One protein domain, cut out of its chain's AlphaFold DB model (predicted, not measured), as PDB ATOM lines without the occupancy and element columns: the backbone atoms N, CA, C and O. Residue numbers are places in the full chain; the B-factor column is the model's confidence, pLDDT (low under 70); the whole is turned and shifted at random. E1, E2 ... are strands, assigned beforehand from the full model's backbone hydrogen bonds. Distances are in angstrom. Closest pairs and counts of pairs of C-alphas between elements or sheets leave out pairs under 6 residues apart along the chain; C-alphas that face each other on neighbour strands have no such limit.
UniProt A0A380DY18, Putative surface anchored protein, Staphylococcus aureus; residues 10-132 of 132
ATOM      1  N   TYR A  10     134.055 120.270 174.518       50.91
ATOM      2  CA  TYR A  10     135.003 121.263 173.998       50.91
ATOM      3  C   TYR A  10     135.724 122.025 175.125       50.91
ATOM      4  O   TYR A  10     136.904 122.347 174.989       50.91
ATOM      5  N   GLN A  11     135.055 122.244 176.265       49.12
ATOM      6  CA  GLN A  11     135.631 122.906 177.444       49.12
ATOM      7  C   GLN A  11     136.645 122.008 178.186       49.12
ATOM      8  O   GLN A  11     137.398 122.475 179.033       49.12
ATOM      9  N   ALA A  12     136.714 120.724 177.823       50.03
ATOM     10  CA  ALA A  12     137.575 119.710 178.424       50.03
ATOM     11  C   ALA A  12     139.033 119.734 177.902       50.03
ATOM     12  O   ALA A  12     139.847 118.882 178.262       50.03
ATOM     13  N   ARG A  13     139.413 120.670 177.020       49.00
ATOM     14  CA  ARG A  13     140.799 120.750 176.524       49.00
ATOM     15  C   ARG A  13     141.711 121.402 177.567       49.00
ATOM     16  O   ARG A  13     141.872 122.614 177.581       49.00
ATOM     17  N   GLY A  14     142.325 120.575 178.415       46.09
ATOM     18  CA  GLY A  14     143.400 120.975 179.335       46.09
ATOM     19  C   GLY A  14     142.976 121.308 180.772       46.09
ATOM     20  O   GLY A  14     143.846 121.381 181.629       46.09
ATOM     21  N   ASN A  15     141.672 121.419 181.055       53.69
ATOM     22  CA  ASN A  15     141.139 121.821 182.371       53.69
ATOM     23  C   ASN A  15     140.268 120.736 183.029       53.69
ATOM     24  O   ASN A  15     139.312 121.041 183.738       53.69
ATOM     25  N   VAL A  16     140.564 119.463 182.756       54.09
ATOM     26  CA  VAL A  16     139.767 118.331 183.245       54.09
ATOM     27  C   VAL A  16     140.413 117.738 184.484       54.09
ATOM     28  O   VAL A  16     141.501 117.170 184.400       54.09
ATOM     29  N   ALA A  17     139.721 117.802 185.617       61.03
ATOM     30  CA  ALA A  17     140.070 117.004 186.784       61.03
ATOM     31  C   ALA A  17     139.134 115.796 186.851       61.03
ATOM     32  O   ALA A  17     137.929 115.959 187.016       61.03
ATOM     33  N   ALA A  18     139.656 114.576 186.710       56.75
ATOM     34  CA  ALA A  18     138.846 113.380 186.921       56.75
ATOM     35  C   ALA A  18     138.375 113.352 188.381       56.75
ATOM     36  O   ALA A  18     139.194 113.447 189.289       56.75
ATOM     37  N   LEU A  19     137.063 113.257 188.595       62.28
ATOM     38  CA  LEU A  19     136.465 113.327 189.924       62.28
ATOM     39  C   LEU A  19     136.021 111.983 190.467       62.28
ATOM     40  O   LEU A  19     135.714 111.922 191.639       62.28
ATOM     41  N   GLY A  20     135.989 110.905 189.693       62.88
ATOM     42  CA  GLY A  20     135.566 109.619 190.235       62.88
ATOM     43  C   GLY A  20     135.910 108.465 189.318       62.88
ATOM     44  O   GLY A  20     136.014 108.631 188.096       62.88
ATOM     45  N   ARG A  21     136.041 107.282 189.917       65.94
ATOM     46  CA  ARG A  21     136.212 106.019 189.203       65.94
ATOM     47  C   ARG A  21     135.350 104.922 189.823       65.94
ATOM     48  O   ARG A  21     134.898 105.058 190.953       65.94
ATOM     49  N   VAL A  22     135.120 103.853 189.074       68.19
ATOM     50  CA  VAL A  22     134.461 102.635 189.555       68.19
ATOM     51  C   VAL A  22     135.175 101.415 188.993       68.19
ATOM     52  O   VAL A  22     135.715 101.485 187.890       68.19
ATOM     53  N   ASN A  23     135.245 100.328 189.744       70.69
ATOM     54  CA  ASN A  23     135.831  99.082 189.283       70.69
ATOM     55  C   ASN A  23     134.982  98.515 188.140       70.69
ATOM     56  O   ASN A  23     133.753  98.545 188.187       70.69
ATOM     57  N   ALA A  24     135.628  98.002 187.093       66.62
ATOM     58  CA  ALA A  24     134.914  97.472 185.934       66.62
ATOM     59  C   ALA A  24     134.014  96.269 186.270       66.62
ATOM     60  O   ALA A  24     133.014  96.053 185.590       66.62
ATOM     61  N   ASN A  25     134.357  95.509 187.315       69.69
ATOM     62  CA  ASN A  25     133.651  94.291 187.714       69.69
ATOM     63  C   ASN A  25     132.796  94.464 188.980       69.69
ATOM     64  O   ASN A  25     132.077  93.540 189.352       69.69
ATOM     65  N   ASP A  26     132.872  95.625 189.636       71.19
ATOM     66  CA  ASP A  26     132.107  95.947 190.840       71.19
ATOM     67  C   ASP A  26     131.722  97.428 190.819       71.19
ATOM     68  O   ASP A  26     132.532  98.314 191.096       71.19
ATOM     69  N   SER A  27     130.457  97.703 190.498       63.91
ATOM     70  CA  SER A  27     129.938  99.067 190.405       63.91
ATOM     71  C   SER A  27     129.856  99.799 191.752       63.91
ATOM     72  O   SER A  27     129.501 100.975 191.764       63.91
ATOM     73  N   THR A  28     130.143  99.115 192.864       67.00
ATOM     74  CA  THR A  28     130.172  99.674 194.223       67.00
ATOM     75  C   THR A  28     131.594  99.938 194.732       67.00
ATOM     76  O   THR A  28     131.772 100.683 195.699       67.00
ATOM     77  N   ASP A  29     132.622  99.396 194.067       73.62
ATOM     78  CA  ASP A  29     134.027  99.700 194.351       73.62
ATOM     79  C   ASP A  29     134.457 100.947 193.571       73.62
ATOM     80  O   ASP A  29     134.736 100.907 192.374       73.62
ATOM     81  N   HIS A  30     134.562 102.073 194.269       69.12
ATOM     82  CA  HIS A  30     135.012 103.343 193.693       69.12
ATOM     83  C   HIS A  30     136.516 103.611 193.891       69.12
ATOM     84  O   HIS A  30     137.042 104.667 193.519       69.12
ATOM     85  N   GLY A  31     137.247 102.635 194.438       69.19
ATOM     86  CA  GLY A  31     138.634 102.765 194.861       69.19
ATOM     87  C   GLY A  31     138.844 103.845 195.931       69.19
ATOM     88  O   GLY A  31     137.916 104.294 196.593       69.19
ATOM     89  N   ASN A  32     140.091 104.303 196.071       71.25
ATOM     90  CA  ASN A  32     140.482 105.284 197.096       71.25
ATOM     91  C   ASN A  32     140.355 106.750 196.634       71.25
ATOM     92  O   ASN A  32     140.888 107.650 197.284       71.25
ATOM     93  N   PHE A  33     139.741 107.003 195.474       68.00
ATOM     94  CA  PHE A  33     139.643 108.357 194.938       68.00
ATOM     95  C   PHE A  33     138.470 109.101 195.586       68.00
ATOM     96  O   PHE A  33     137.314 108.830 195.276       68.00
ATOM     97  N   ASN A  34     138.778 110.071 196.448       68.81
ATOM     98  CA  ASN A  34     137.792 110.797 197.260       68.81
ATOM     99  C   ASN A  34     137.537 112.234 196.774       68.81
ATOM    100  O   ASN A  34     137.164 113.100 197.564       68.81
ATOM    101  N   GLY A  35     137.749 112.502 195.483       74.62
ATOM    102  CA  GLY A  35     137.600 113.843 194.921       74.62
ATOM    103  C   GLY A  35     138.892 114.656 194.897       74.62
ATOM    104  O   GLY A  35     139.988 114.142 195.121       74.62
ATOM    105  N   ILE A  36     138.747 115.951 194.620       79.25
ATOM    106  CA  ILE A  36     139.830 116.942 194.709       79.25
ATOM    107  C   ILE A  36     139.483 117.991 195.760       79.25
ATOM    108  O   ILE A  36     138.312 118.308 195.965       79.25
ATOM    109  N   SER A  37     140.497 118.564 196.399       84.62
ATOM    110  CA  SER A  37     140.319 119.670 197.333       84.62
ATOM    111  C   SER A  37     141.169 120.871 196.941       84.62
ATOM    112  O   SER A  37     142.260 120.740 196.381       84.62
ATOM    113  N   LYS A  38     140.656 122.066 197.234       87.19
ATOM    114  CA  LYS A  38     141.382 123.322 197.083       87.19
ATOM    115  C   LYS A  38     141.065 124.242 198.247       87.19
ATOM    116  O   LYS A  38     139.910 124.590 198.477       87.19
ATOM    117  N   THR A  39     142.109 124.678 198.933       91.06
ATOM    118  CA  THR A  39     142.009 125.717 199.952       91.06
ATOM    119  C   THR A  39     142.064 127.090 199.291       91.06
ATOM    120  O   THR A  39     142.920 127.344 198.439       91.06
ATOM    121  N   VAL A  40     141.163 127.985 199.682       91.12
ATOM    122  CA  VAL A  40     141.109 129.368 199.197       91.12
ATOM    123  C   VAL A  40     141.066 130.344 200.365       91.12
ATOM    124  O   VAL A  40     140.401 130.101 201.371       91.12
ATOM    125  N   ASN A  41     141.775 131.463 200.223       94.50
ATOM    126  CA  ASN A  41     141.651 132.586 201.147       94.50
ATOM    127  C   ASN A  41     140.424 133.411 200.754       94.50
ATOM    128  O   ASN A  41     140.207 133.671 199.569       94.50
ATOM    129  N   VAL A  42     139.642 133.828 201.743       92.94
ATOM    130  CA  VAL A  42     138.409 134.597 201.548       92.94
ATOM    131  C   VAL A  42     138.349 135.761 202.524       92.94
ATOM    132  O   VAL A  42     139.018 135.766 203.556       92.94
ATOM    133  N   LYS A  43     137.541 136.767 202.198       95.12
ATOM    134  CA  LYS A  43     137.238 137.844 203.132       95.12
ATOM    135  C   LYS A  43     136.039 137.415 203.993       95.12
ATOM    136  O   LYS A  43     135.021 137.030 203.423       95.12
ATOM    137  N   PRO A  44     136.112 137.503 205.330       95.94
ATOM    138  CA  PRO A  44     134.942 137.251 206.160       95.94
ATOM    139  C   PRO A  44     133.783 138.182 205.785       95.94
ATOM    140  O   PRO A  44     134.012 139.327 205.385       95.94
ATOM    141  N   ASP A  45     132.550 137.687 205.893       95.19
ATOM    142  CA  ASP A  45     131.323 138.396 205.489       95.19
ATOM    143  C   ASP A  45     131.231 138.750 203.983       95.19
ATOM    144  O   ASP A  45     130.340 139.487 203.553       95.19
ATOM    145  N   SER A  46     132.110 138.212 203.130       94.75
ATOM    146  CA  SER A  46     131.969 138.335 201.675       94.75
ATOM    147  C   SER A  46     131.071 137.248 201.081       94.75
ATOM    148  O   SER A  46     130.543 136.381 201.776       94.75
ATOM    149  N   GLU A  47     130.926 137.271 199.760       93.31
ATOM    150  CA  GLU A  47     130.314 136.189 198.995       93.31
ATOM    151  C   GLU A  47     131.374 135.502 198.138       93.31
ATOM    152  O   GLU A  47     132.230 136.157 197.539       93.31
ATOM    153  N   LEU A  48     131.328 134.174 198.101       89.62
ATOM    154  CA  LEU A  48     132.131 133.353 197.211       89.62
ATOM    155  C   LEU A  48     131.230 132.830 196.092       89.62
ATOM    156  O   LEU A  48     130.193 132.223 196.356       89.62
ATOM    157  N   ILE A  49     131.652 133.049 194.849       87.50
ATOM    158  CA  ILE A  49     130.996 132.502 193.663       87.50
ATOM    159  C   ILE A  49     131.860 131.368 193.134       87.50
ATOM    160  O   ILE A  49     133.041 131.559 192.841       87.50
ATOM    161  N   ILE A  50     131.261 130.191 192.996       83.12
ATOM    162  CA  ILE A  50     131.919 129.002 192.466       83.12
ATOM    163  C   ILE A  50     131.151 128.576 191.223       83.12
ATOM    164  O   ILE A  50     129.946 128.336 191.277       83.12
ATOM    165  N   ASN A  51     131.852 128.495 190.098       76.12
ATOM    166  CA  ASN A  51     131.287 128.026 188.845       76.12
ATOM    167  C   ASN A  51     132.088 126.817 188.380       76.12
ATOM    168  O   ASN A  51     133.305 126.898 188.245       76.12
ATOM    169  N   PHE A  52     131.406 125.700 188.179       74.31
ATOM    170  CA  PHE A  52     132.004 124.498 187.626       74.31
ATOM    171  C   PHE A  52     130.948 123.681 186.900       74.31
ATOM    172  O   PHE A  52     129.745 123.846 187.103       74.31
ATOM    173  N   THR A  53     131.409 122.780 186.042       69.44
ATOM    174  CA  THR A  53     130.541 121.848 185.329       69.44
ATOM    175  C   THR A  53     130.969 120.414 185.597       69.44
ATOM    176  O   THR A  53     132.144 120.068 185.462       69.44
ATOM    177  N   THR A  54     129.993 119.571 185.938       71.31
ATOM    178  CA  THR A  54     130.167 118.120 186.017       71.31
ATOM    179  C   THR A  54     129.977 117.508 184.630       71.31
ATOM    180  O   THR A  54     128.912 117.646 184.025       71.31
ATOM    181  N   MET A  55     130.990 116.805 184.124       67.56
ATOM    182  CA  MET A  55     130.862 116.003 182.909       67.56
ATOM    183  C   MET A  55     130.051 114.742 183.200       67.56
ATOM    184  O   MET A  55     130.402 113.950 184.077       67.56
ATOM    185  N   GLN A  56     128.989 114.540 182.425       66.88
ATOM    186  CA  GLN A  56     128.172 113.336 182.496       66.88
ATOM    187  C   GLN A  56     128.805 112.188 181.700       66.88
ATOM    188  O   GLN A  56     129.469 112.381 180.676       66.88
ATOM    189  N   THR A  57     128.558 110.967 182.159       62.66
ATOM    190  CA  THR A  57     128.853 109.737 181.419       62.66
ATOM    191  C   THR A  57     127.941 109.594 180.189       62.66
ATOM    192  O   THR A  57     126.961 110.321 180.023       62.66
ATOM    193  N   ASN A  58     128.218 108.609 179.324       58.38
ATOM    194  CA  ASN A  58     127.392 108.295 178.146       58.38
ATOM    195  C   ASN A  58     125.917 107.975 178.467       58.38
ATOM    196  O   ASN A  58     125.067 108.089 177.586       58.38
ATOM    197  N   SER A  59     125.593 107.570 179.699       59.91
ATOM    198  CA  SER A  59     124.209 107.373 180.148       59.91
ATOM    199  C   SER A  59     123.526 108.681 180.575       59.91
ATOM    200  O   SER A  59     122.403 108.642 181.071       59.91
ATOM    201  N   LYS A  60     124.172 109.841 180.357       66.19
ATOM    202  CA  LYS A  60     123.737 111.182 180.801       66.19
ATOM    203  C   LYS A  60     123.609 111.298 182.320       66.19
ATOM    204  O   LYS A  60     122.823 112.088 182.838       66.19
ATOM    205  N   GLN A  61     124.390 110.489 183.025       67.19
ATOM    206  CA  GLN A  61     124.436 110.427 184.476       67.19
ATOM    207  C   GLN A  61     125.777 110.948 184.976       67.19
ATOM    208  O   GLN A  61     126.822 110.633 184.404       67.19
ATOM    209  N   GLY A  62     125.732 111.741 186.038       72.06
ATOM    210  CA  GLY A  62     126.909 112.187 186.767       72.06
ATOM    211  C   GLY A  62     126.582 113.352 187.687       72.06
ATOM    212  O   GLY A  62     125.841 114.256 187.297       72.06
ATOM    213  N   ALA A  63     127.125 113.325 188.900       76.88
ATOM    214  CA  ALA A  63     126.985 114.406 189.864       76.88
ATOM    215  C   ALA A  63     128.252 114.552 190.717       76.88
ATOM    216  O   ALA A  63     129.085 113.652 190.820       76.88
ATOM    217  N   THR A  64     128.444 115.739 191.278       79.62
ATOM    218  CA  THR A  64     129.564 116.065 192.165       79.62
ATOM    219  C   THR A  64     129.032 116.840 193.354       79.62
ATOM    220  O   THR A  64     128.324 117.826 193.183       79.62
ATOM    221  N   ASN A  65     129.391 116.412 194.554       85.75
ATOM    222  CA  ASN A  65     129.151 117.149 195.779       85.75
ATOM    223  C   ASN A  65     130.276 118.169 195.971       85.75
ATOM    224  O   ASN A  65     131.429 117.799 196.189       85.75
ATOM    225  N   LEU A  66     129.941 119.454 195.883       88.31
ATOM    226  CA  LEU A  66     130.786 120.533 196.371       88.31
ATOM    227  C   LEU A  66     130.551 120.675 197.875       88.31
ATOM    228  O   LEU A  66     129.486 121.123 198.293       88.31
ATOM    229  N   VAL A  67     131.552 120.323 198.669       91.81
ATOM    230  CA  VAL A  67     131.560 120.504 200.120       91.81
ATOM    231  C   VAL A  67     132.447 121.695 200.458       91.81
ATOM    232  O   VAL A  67     133.608 121.750 200.053       91.81
ATOM    233  N   ILE A  68     131.906 122.652 201.203       93.75
ATOM    234  CA  ILE A  68     132.599 123.858 201.656       93.75
ATOM    235  C   ILE A  68     132.831 123.721 203.155       93.75
ATOM    236  O   ILE A  68     131.876 123.571 203.920       93.75
ATOM    237  N   LYS A  69     134.092 123.783 203.584       96.06
ATOM    238  CA  LYS A  69     134.478 123.688 204.996       96.06
ATOM    239  C   LYS A  69     135.233 124.925 205.455       96.06
ATOM    240  O   LYS A  69     135.984 125.519 204.686       96.06
ATOM    241  N   ASP A  70     135.084 125.269 206.728       95.56
ATOM    242  CA  ASP A  70     136.014 126.162 207.417       95.56
ATOM    243  C   ASP A  70     137.358 125.434 207.563       95.56
ATOM    244  O   ASP A  70     137.451 124.414 208.249       95.56
ATOM    245  N   ALA A  71     138.405 125.952 206.921       93.69
ATOM    246  CA  ALA A  71     139.716 125.305 206.875       93.69
ATOM    247  C   ALA A  71     140.509 125.413 208.194       93.69
ATOM    248  O   ALA A  71     141.608 124.867 208.306       93.69
ATOM    249  N   LYS A  72     140.041 126.189 209.176       92.88
ATOM    250  CA  LYS A  72     140.641 126.259 210.519       92.88
ATOM    251  C   LYS A  72     139.946 125.296 211.470       92.88
ATOM    252  O   LYS A  72     140.611 124.621 212.249       92.88
ATOM    253  N   LYS A  73     138.618 125.235 211.397       93.44
ATOM    254  CA  LYS A  73     137.787 124.413 212.289       93.44
ATOM    255  C   LYS A  73     137.536 123.008 211.747       93.44
ATOM    256  O   LYS A  73     136.995 122.175 212.469       93.44
ATOM    257  N   ASN A  74     137.875 122.754 210.482       92.94
ATOM    258  CA  ASN A  74     137.531 121.533 209.752       92.94
ATOM    259  C   ASN A  74     136.026 121.204 209.850       92.94
ATOM    260  O   ASN A  74     135.623 120.052 209.997       92.94
ATOM    261  N   THR A  75     135.189 122.242 209.839       94.31
ATOM    262  CA  THR A  75     133.734 122.126 209.995       94.31
ATOM    263  C   THR A  75     133.067 122.328 208.646       94.31
ATOM    264  O   THR A  75     133.387 123.287 207.946       94.31
ATOM    265  N   GLU A  76     132.147 121.438 208.281       96.31
ATOM    266  CA  GLU A  76     131.323 121.607 207.086       96.31
ATOM    267  C   GLU A  76     130.347 122.769 207.259       96.31
ATOM    268  O   GLU A  76     129.613 122.841 208.240       96.31
ATOM    269  N   LEU A  77     130.376 123.686 206.298       94.88
ATOM    270  CA  LEU A  77     129.523 124.868 206.259       94.88
ATOM    271  C   LEU A  77     128.384 124.703 205.254       94.88
ATOM    272  O   LEU A  77     127.294 125.226 205.471       94.88
ATOM    273  N   ALA A  78     128.636 124.001 204.147       92.88
ATOM    274  CA  ALA A  78     127.632 123.696 203.138       92.88
ATOM    275  C   ALA A  78     128.046 122.495 202.284       92.88
ATOM    276  O   ALA A  78     129.231 122.306 202.005       92.88
ATOM    277  N   THR A  79     127.047 121.767 201.790       91.62
ATOM    278  CA  THR A  79     127.198 120.765 200.733       91.62
ATOM    279  C   THR A  79     126.185 121.036 199.632       91.62
ATOM    280  O   THR A  79     125.000 121.239 199.896       91.62
ATOM    281  N   VAL A  80     126.653 121.035 198.386       86.94
ATOM    282  CA  VAL A  80     125.830 121.259 197.197       86.94
ATOM    283  C   VAL A  80     126.056 120.125 196.208       86.94
ATOM    284  O   VAL A  80     127.176 119.912 195.754       86.94
ATOM    285  N   ASN A  81     124.992 119.412 195.842       85.62
ATOM    286  CA  ASN A  81     125.045 118.406 194.785       85.62
ATOM    287  C   ASN A  81     124.881 119.075 193.411       85.62
ATOM    288  O   ASN A  81     123.913 119.798 193.167       85.62
ATOM    289  N   VAL A  82     125.835 118.838 192.512       79.12
ATOM    290  CA  VAL A  82     125.917 119.465 191.188       79.12
ATOM    291  C   VAL A  82     125.893 118.390 190.108       79.12
ATOM    292  O   VAL A  82     126.914 117.783 189.771       79.12
ATOM    293  N   ALA A  83     124.695 118.149 189.571       72.88
ATOM    294  CA  ALA A  83     124.408 117.099 188.585       72.88
ATOM    295  C   ALA A  83     124.253 117.601 187.133       72.88
ATOM    296  O   ALA A  83     124.206 116.808 186.189       72.88
ATOM    297  N   LYS A  84     124.116 118.919 186.934       67.25
ATOM    298  CA  LYS A  84     123.877 119.563 185.630       67.25
ATOM    299  C   LYS A  84     124.622 120.894 185.532       67.25
ATOM    300  O   LYS A  84     125.056 121.450 186.534       67.25
ATOM    301  N   THR A  85     124.757 121.393 184.309       61.06
ATOM    302  CA  THR A  85     125.495 122.619 183.978       61.06
ATOM    303  C   THR A  85     124.723 123.895 184.280       61.06
ATOM    304  O   THR A  85     123.496 123.896 184.211       61.06
ATOM    305  N   GLY A  86     125.454 125.001 184.446       56.47
ATOM    306  CA  GLY A  86     124.905 126.356 184.312       56.47
ATOM    307  C   GLY A  86     124.434 127.017 185.604       56.47
ATOM    308  O   GLY A  86     123.793 128.063 185.532       56.47
ATOM    309  N   THR A  87     124.765 126.456 186.767       64.19
ATOM    310  CA  THR A  87     124.439 127.067 188.058       64.19
ATOM    311  C   THR A  87     125.709 127.622 188.687       64.19
ATOM    312  O   THR A  87     126.607 126.872 189.054       64.19
ATOM    313  N   ALA A  88     125.791 128.946 188.813       72.25
ATOM    314  CA  ALA A  88     126.765 129.554 189.707       72.25
ATOM    315  C   ALA A  88     126.313 129.299 191.147       72.25
ATOM    316  O   ALA A  88     125.161 129.559 191.502       72.25
ATOM    317  N   HIS A  89     127.216 128.792 191.975       80.31
ATOM    318  CA  HIS A  89     126.941 128.533 193.377       80.31
ATOM    319  C   HIS A  89     127.446 129.709 194.202       80.31
ATOM    320  O   HIS A  89     128.651 129.955 194.277       80.31
ATOM    321  N   LEU A  90     126.500 130.448 194.781       87.50
ATOM    322  CA  LEU A  90     126.774 131.543 195.698       87.50
ATOM    323  C   LEU A  90     126.832 131.002 197.126       87.50
ATOM    324  O   LEU A  90     125.912 130.318 197.574       87.50
ATOM    325  N   PHE A  91     127.897 131.334 197.842       92.00
ATOM    326  CA  PHE A  91     128.077 130.979 199.241       92.00
ATOM    327  C   PHE A  91     128.416 132.226 200.057       92.00
ATOM    328  O   PHE A  91     129.387 132.926 199.764       92.00
ATOM    329  N   LYS A  92     127.621 132.506 201.095       95.38
ATOM    330  CA  LYS A  92     127.890 133.594 202.040       95.38
ATOM    331  C   LYS A  92     128.965 133.142 203.026       95.38
ATOM    332  O   LYS A  92     128.761 132.186 203.771       95.38
ATOM    333  N   VAL A  93     130.107 133.825 203.024       95.44
ATOM    334  CA  VAL A  93     131.239 133.494 203.893       95.44
ATOM    335  C   VAL A  93     130.905 133.895 205.335       95.44
ATOM    336  O   VAL A  93     130.519 135.047 205.557       95.44
ATOM    337  N   PRO A  94     131.061 132.992 206.324       95.44
ATOM    338  CA  PRO A  94     130.898 133.337 207.734       95.44
ATOM    339  C   PRO A  94     131.786 134.510 208.161       95.44
ATOM    340  O   PRO A  94     132.873 134.725 207.623       95.44
ATOM    341  N   THR A  95     131.345 135.267 209.162       95.88
ATOM    342  CA  THR A  95     132.055 136.457 209.667       95.88
ATOM    343  C   THR A  95     133.389 136.138 210.345       95.88
ATOM    344  O   THR A  95     134.200 137.037 210.555       95.88
ATOM    345  N   ASP A  96     133.634 134.872 210.672       93.94
ATOM    346  CA  ASP A  96     134.834 134.384 211.346       93.94
ATOM    347  C   ASP A  96     135.667 133.406 210.494       93.94
ATOM    348  O   ASP A  96     136.656 132.855 210.981       93.94
ATOM    349  N   ALA A  97     135.306 133.222 209.218       93.88
ATOM    350  CA  ALA A  97     136.039 132.391 208.268       93.88
ATOM    351  C   ALA A  97     136.836 133.258 207.278       93.88
ATOM    352  O   ALA A  97     136.275 134.028 206.503       93.88
ATOM    353  N   ASP A  98     138.157 133.096 207.269       94.19
ATOM    354  CA  ASP A  98     139.091 133.740 206.329       94.19
ATOM    355  C   ASP A  98     139.752 132.737 205.365       94.19
ATOM    356  O   ASP A  98     140.498 133.114 204.457       94.19
ATOM    357  N   ARG A  99     139.463 131.443 205.540       95.81
ATOM    358  CA  ARG A  99     139.977 130.360 204.707       95.81
ATOM    359  C   ARG A  99     138.954 129.237 204.590       95.81
ATOM    360  O   ARG A  99     138.475 128.726 205.603       95.81
ATOM    361  N   LEU A 100     138.660 128.834 203.358       95.12
ATOM    362  CA  LEU A 100     137.714 127.762 203.054       95.12
ATOM    363  C   LEU A 100     138.412 126.615 202.333       95.12
ATOM    364  O   LEU A 100     139.213 126.850 201.427       95.12
ATOM    365  N   ASP A 101     138.060 125.389 202.701       93.62
ATOM    366  CA  ASP A 101     138.397 124.194 201.936       93.62
ATOM    367  C   ASP A 101     137.210 123.825 201.050       93.62
ATOM    368  O   ASP A 101     136.125 123.506 201.538       93.62
ATOM    369  N   LEU A 102     137.426 123.875 199.739       91.25
ATOM    370  CA  LEU A 102     136.464 123.455 198.728       91.25
ATOM    371  C   LEU A 102     136.802 122.024 198.325       91.25
ATOM    372  O   LEU A 102     137.890 121.777 197.803       91.25
ATOM    373  N   GLN A 103     135.902 121.079 198.573       89.12
ATOM    374  CA  GLN A 103     136.070 119.674 198.208       89.12
ATOM    375  C   GLN A 103     135.055 119.317 197.127       89.12
ATOM    376  O   GLN A 103     133.861 119.523 197.302       89.12
ATOM    377  N   PHE A 104     135.532 118.774 196.016       83.56
ATOM    378  CA  PHE A 104     134.710 118.303 194.909       83.56
ATOM    379  C   PHE A 104     134.724 116.782 194.947       83.56
ATOM    380  O   PHE A 104     135.668 116.152 194.466       83.56
ATOM    381  N   ILE A 105     133.704 116.206 195.572       83.56
ATOM    382  CA  ILE A 105     133.588 114.772 195.828       83.56
ATOM    383  C   ILE A 105     132.643 114.180 194.779       83.56
ATOM    384  O   ILE A 105     131.537 114.695 194.612       83.56
ATOM    385  N   PRO A 106     133.024 113.117 194.056       76.00
ATOM    386  CA  PRO A 106     132.111 112.484 193.114       76.00
ATOM    387  C   PRO A 106     130.886 111.939 193.842       76.00
ATOM    388  O   PRO A 106     131.007 111.274 194.871       76.00
ATOM    389  N   ASP A 107     129.706 112.166 193.280       78.25
ATOM    390  CA  ASP A 107     128.513 111.460 193.724       78.25
ATOM    391  C   ASP A 107     128.401 110.152 192.946       78.25
ATOM    392  O   ASP A 107     127.824 110.066 191.862       78.25
ATOM    393  N   ASN A 108     129.020 109.122 193.508       70.25
ATOM    394  CA  ASN A 108     129.075 107.798 192.911       70.25
ATOM    395  C   ASN A 108     127.701 107.114 192.815       70.25
ATOM    396  O   ASN A 108     127.522 106.232 191.981       70.25
ATOM    397  N   THR A 109     126.716 107.559 193.606       70.50
ATOM    398  CA  THR A 109     125.343 107.031 193.563       70.50
ATOM    399  C   THR A 109     124.576 107.486 192.323       70.50
ATOM    400  O   THR A 109     123.613 106.842 191.913       70.50
ATOM    401  N   ALA A 110     125.029 108.565 191.679       68.00
ATOM    402  CA  ALA A 110     124.398 109.096 190.479       68.00
ATOM    403  C   ALA A 110     124.594 108.204 189.237       68.00
ATOM    404  O   ALA A 110     123.925 108.425 188.227       68.00
ATOM    405  N   VAL A 111     125.494 107.214 189.287       64.06
ATOM    406  CA  VAL A 111     125.809 106.314 188.168       64.06
ATOM    407  C   VAL A 111     125.066 104.991 188.341       64.06
ATOM    408  O   VAL A 111     125.450 104.155 189.148       64.06
ATOM    409  N   ALA A 112     124.012 104.784 187.551       59.31
ATOM    410  CA  ALA A 112     123.169 103.588 187.634       59.31
ATOM    411  C   ALA A 112     123.638 102.432 186.729       59.31
ATOM    412  O   ALA A 112     123.179 101.306 186.897       59.31
ATOM    413  N   ASP A 113     124.519 102.694 185.755       63.44
ATOM    414  CA  ASP A 113     125.015 101.676 184.821       63.44
ATOM    415  C   ASP A 113     126.482 101.923 184.428       63.44
ATOM    416  O   ASP A 113     126.799 102.601 183.444       63.44
ATOM    417  N   ALA A 114     127.393 101.354 185.220       60.47
ATOM    418  CA  ALA A 114     128.834 101.430 184.991       60.47
ATOM    419  C   ALA A 114     129.322 100.552 183.818       60.47
ATOM    420  O   ALA A 114     130.423 100.780 183.313       60.47
ATOM    421  N   SER A 115     128.514  99.587 183.353       60.19
ATOM    422  CA  SER A 115     128.894  98.617 182.308       60.19
ATOM    423  C   SER A 115     129.083  99.262 180.930       60.19
ATOM    424  O   SER A 115     129.805  98.755 180.072       60.19
ATOM    425  N   ARG A 116     128.471 100.433 180.723       57.69
ATOM    426  CA  ARG A 116     128.547 101.215 179.479       57.69
ATOM    427  C   ARG A 116     129.733 102.182 179.446       57.69
ATOM    428  O   ARG A 116     129.855 102.990 178.517       57.69
ATOM    429  N   ILE A 117     130.603 102.127 180.454       62.81
ATOM    430  CA  ILE A 117     131.768 102.995 180.603       62.81
ATOM    431  C   ILE A 117     133.024 102.205 180.233       62.81
ATOM    432  O   ILE A 117     133.272 101.114 180.723       62.81
ATOM    433  N   THR A 118     133.820 102.764 179.325       61.78
ATOM    434  CA  THR A 118     135.092 102.182 178.883       61.78
ATOM    435  C   THR A 118     136.068 102.020 180.048       61.78
ATOM    436  O   THR A 118     136.329 102.991 180.759       61.78
ATOM    437  N   THR A 119     136.638 100.824 180.174       62.88
ATOM    438  CA  THR A 119     137.636 100.477 181.188       62.88
ATOM    439  C   THR A 119     139.024 100.977 180.826       62.88
ATOM    440  O   THR A 119     139.504 100.777 179.709       62.88
ATOM    441  N   ASN A 120     139.668 101.646 181.781       61.44
ATOM    442  CA  ASN A 120     141.051 102.085 181.672       61.44
ATOM    443  C   ASN A 120     142.012 100.907 181.909       61.44
ATOM    444  O   ASN A 120     141.634  99.844 182.398       61.44
ATOM    445  N   LYS A 121     143.297 101.105 181.594       64.69
ATOM    446  CA  LYS A 121     144.339 100.069 181.750       64.69
ATOM    447  C   LYS A 121     144.538  99.588 183.193       64.69
ATOM    448  O   LYS A 121     145.085  98.511 183.383       64.69
ATOM    449  N   ASP A 122     144.124 100.375 184.183       63.06
ATOM    450  CA  ASP A 122     144.190 100.041 185.609       63.06
ATOM    451  C   ASP A 122     142.971  99.238 186.105       63.06
ATOM    452  O   ASP A 122     142.872  98.969 187.297       63.06
ATOM    453  N   GLY A 123     142.050  98.850 185.214       64.69
ATOM    454  CA  GLY A 123     140.849  98.079 185.559       64.69
ATOM    455  C   GLY A 123     139.687  98.923 186.092       64.69
ATOM    456  O   GLY A 123     138.638  98.371 186.424       64.69
ATOM    457  N   TYR A 124     139.840 100.252 186.141       66.88
ATOM    458  CA  TYR A 124     138.799 101.176 186.581       66.88
ATOM    459  C   TYR A 124     138.166 101.928 185.403       66.88
ATOM    460  O   TYR A 124     138.815 102.297 184.428       66.88
ATOM    461  N   ASN A 125     136.879 102.219 185.518       68.06
ATOM    462  CA  ASN A 125     136.108 103.064 184.616       68.06
ATOM    463  C   ASN A 125     136.085 104.494 185.186       68.06
ATOM    464  O   ASN A 125     135.682 104.689 186.333       68.06
ATOM    465  N   THR A 126     136.488 105.516 184.421       64.44
ATOM    466  CA  THR A 126     136.337 106.923 184.856       64.44
ATOM    467  C   THR A 126     134.875 107.341 184.745       64.44
ATOM    468  O   THR A 126     134.305 107.312 183.654       64.44
ATOM    469  N   ILE A 127     134.279 107.748 185.866       57.88
ATOM    470  CA  ILE A 127     132.843 108.051 185.954       57.88
ATOM    471  C   ILE A 127     132.546 109.546 185.990       57.88
ATOM    472  O   ILE A 127     131.502 109.959 185.502       57.88
ATOM    473  N   HIS A 128     133.469 110.371 186.490       60.41
ATOM    474  CA  HIS A 128     133.234 111.806 186.642       60.41
ATOM    475  C   HIS A 128     134.454 112.627 186.256       60.41
ATOM    476  O   HIS A 128     135.601 112.204 186.417       60.41
ATOM    477  N   SER A 129     134.209 113.827 185.746       55.41
ATOM    478  CA  SER A 129     135.245 114.811 185.462       55.41
ATOM    479  C   SER A 129     134.702 116.218 185.675       55.41
ATOM    480  O   SER A 129     133.583 116.520 185.269       55.41
ATOM    481  N   LEU A 130     135.487 117.053 186.345       51.75
ATOM    482  CA  LEU A 130     135.242 118.471 186.546       51.75
ATOM    483  C   LEU A 130     135.906 119.250 185.426       51.75
ATOM    484  O   LEU A 130     137.070 118.991 185.118       51.75
ATOM    485  N   ILE A 131     135.202 120.242 184.902       54.81
ATOM    486  CA  ILE A 131     135.824 121.329 184.153       54.81
ATOM    487  C   ILE A 131     135.717 122.578 185.028       54.81
ATOM    488  O   ILE A 131     134.605 122.972 185.400       54.81
ATOM    489  N   MET A 132     136.879 123.123 185.401       57.09
ATOM    490  CA  MET A 132     137.028 124.367 186.170       57.09
ATOM    491  C   MET A 132     137.262 125.562 185.251       57.09
ATOM    492  O   MET A 132     137.953 125.384 184.220       57.09
TER     493      MET A 132
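What this domain is: This is residues 10 to 132 of the 132 residues of the protein "Putative surface anchored protein" of Staphylococcus aureus (UniProt A0A380DY18). Picture an elongated, loosely formed sandwich: a strongly twisted slab of four strands, E2, E8, E5 and E6, only partly face to face with a three-strand sheet, E1, E9 and E4, the strands of the two crossed at 52 degrees. E3 runs on into E4 and, with E7 beside it, makes a short two-strand pair toward the end of the long axis away from E1 and E9. The printed part has 123 residues, with nine named strands, E1 to E9 in chain order, and no named helix; 56 residues, under half, are in named elements, and the class is all strand. The sheets, in the orders E2 E8 E5 E6, E1 E9 E4 and E3 E7, are all antiparallel. The whole is compact, with a radius of gyration of the C-alphas of 15.6 A and spans of 47 by 29 by 24 A.

How they stand to each other: Start at E1, residues 16 to 23, which bends by 52 degrees at residue 19 and is antiparallel to E9, residues 124 to 131; N 19 and O 128 are 2.8 A apart, within hydrogen-bond range. On the other side of E9 look for E4, residues 53 to 55, where N 55 and O 129 are 2.8 A apart. In the larger sheet, E2, residues 36 to 41, is an edge strand beside E8, residues 99 to 106, with N 38 and O 102 at 2.8 A. Next comes E5, residues 64 to 70, with N 67 and O 103 at 2.8 A. E5 forms a hairpin with the other edge strand, E6, residues 75 to 82, where N 66 and O 80 are 2.8 A apart. Between the two sheets, the closest C-alphas of E1 and E8 are those of Gly 20 and Pro 106, 5.3 A apart. E3, residues 47 to 50, pairs with E7, residues 89 to 92, through N 48 and O 91 at 2.8 A; E3 and E8 are apart.

Where its parts are: Find C-alpha 16 at (139.767, 118.331, 183.245); from there E1 runs 20.6 A to C-alpha 23. E2 covers 17.0 A, E5 19.4 A, E6 20.5 A and E8 22.7 A, ending at C-alpha 106 at (132.111, 112.484, 193.114). E9 runs 20.5 A to C-alpha 131 at (135.824, 121.329, 184.153).

The domain as a whole: Look at Asn 25 and Asp 45 for the two C-alphas farthest apart, 47.6 A. The printed part has no cut; its long links are residues 24 to 35 and 107 to 123. In the B-factor column the mean pLDDT of the printed part is 75.3, and 56 residues are under 70, among them 10 to 22, 55 to 61 and 110 to 132.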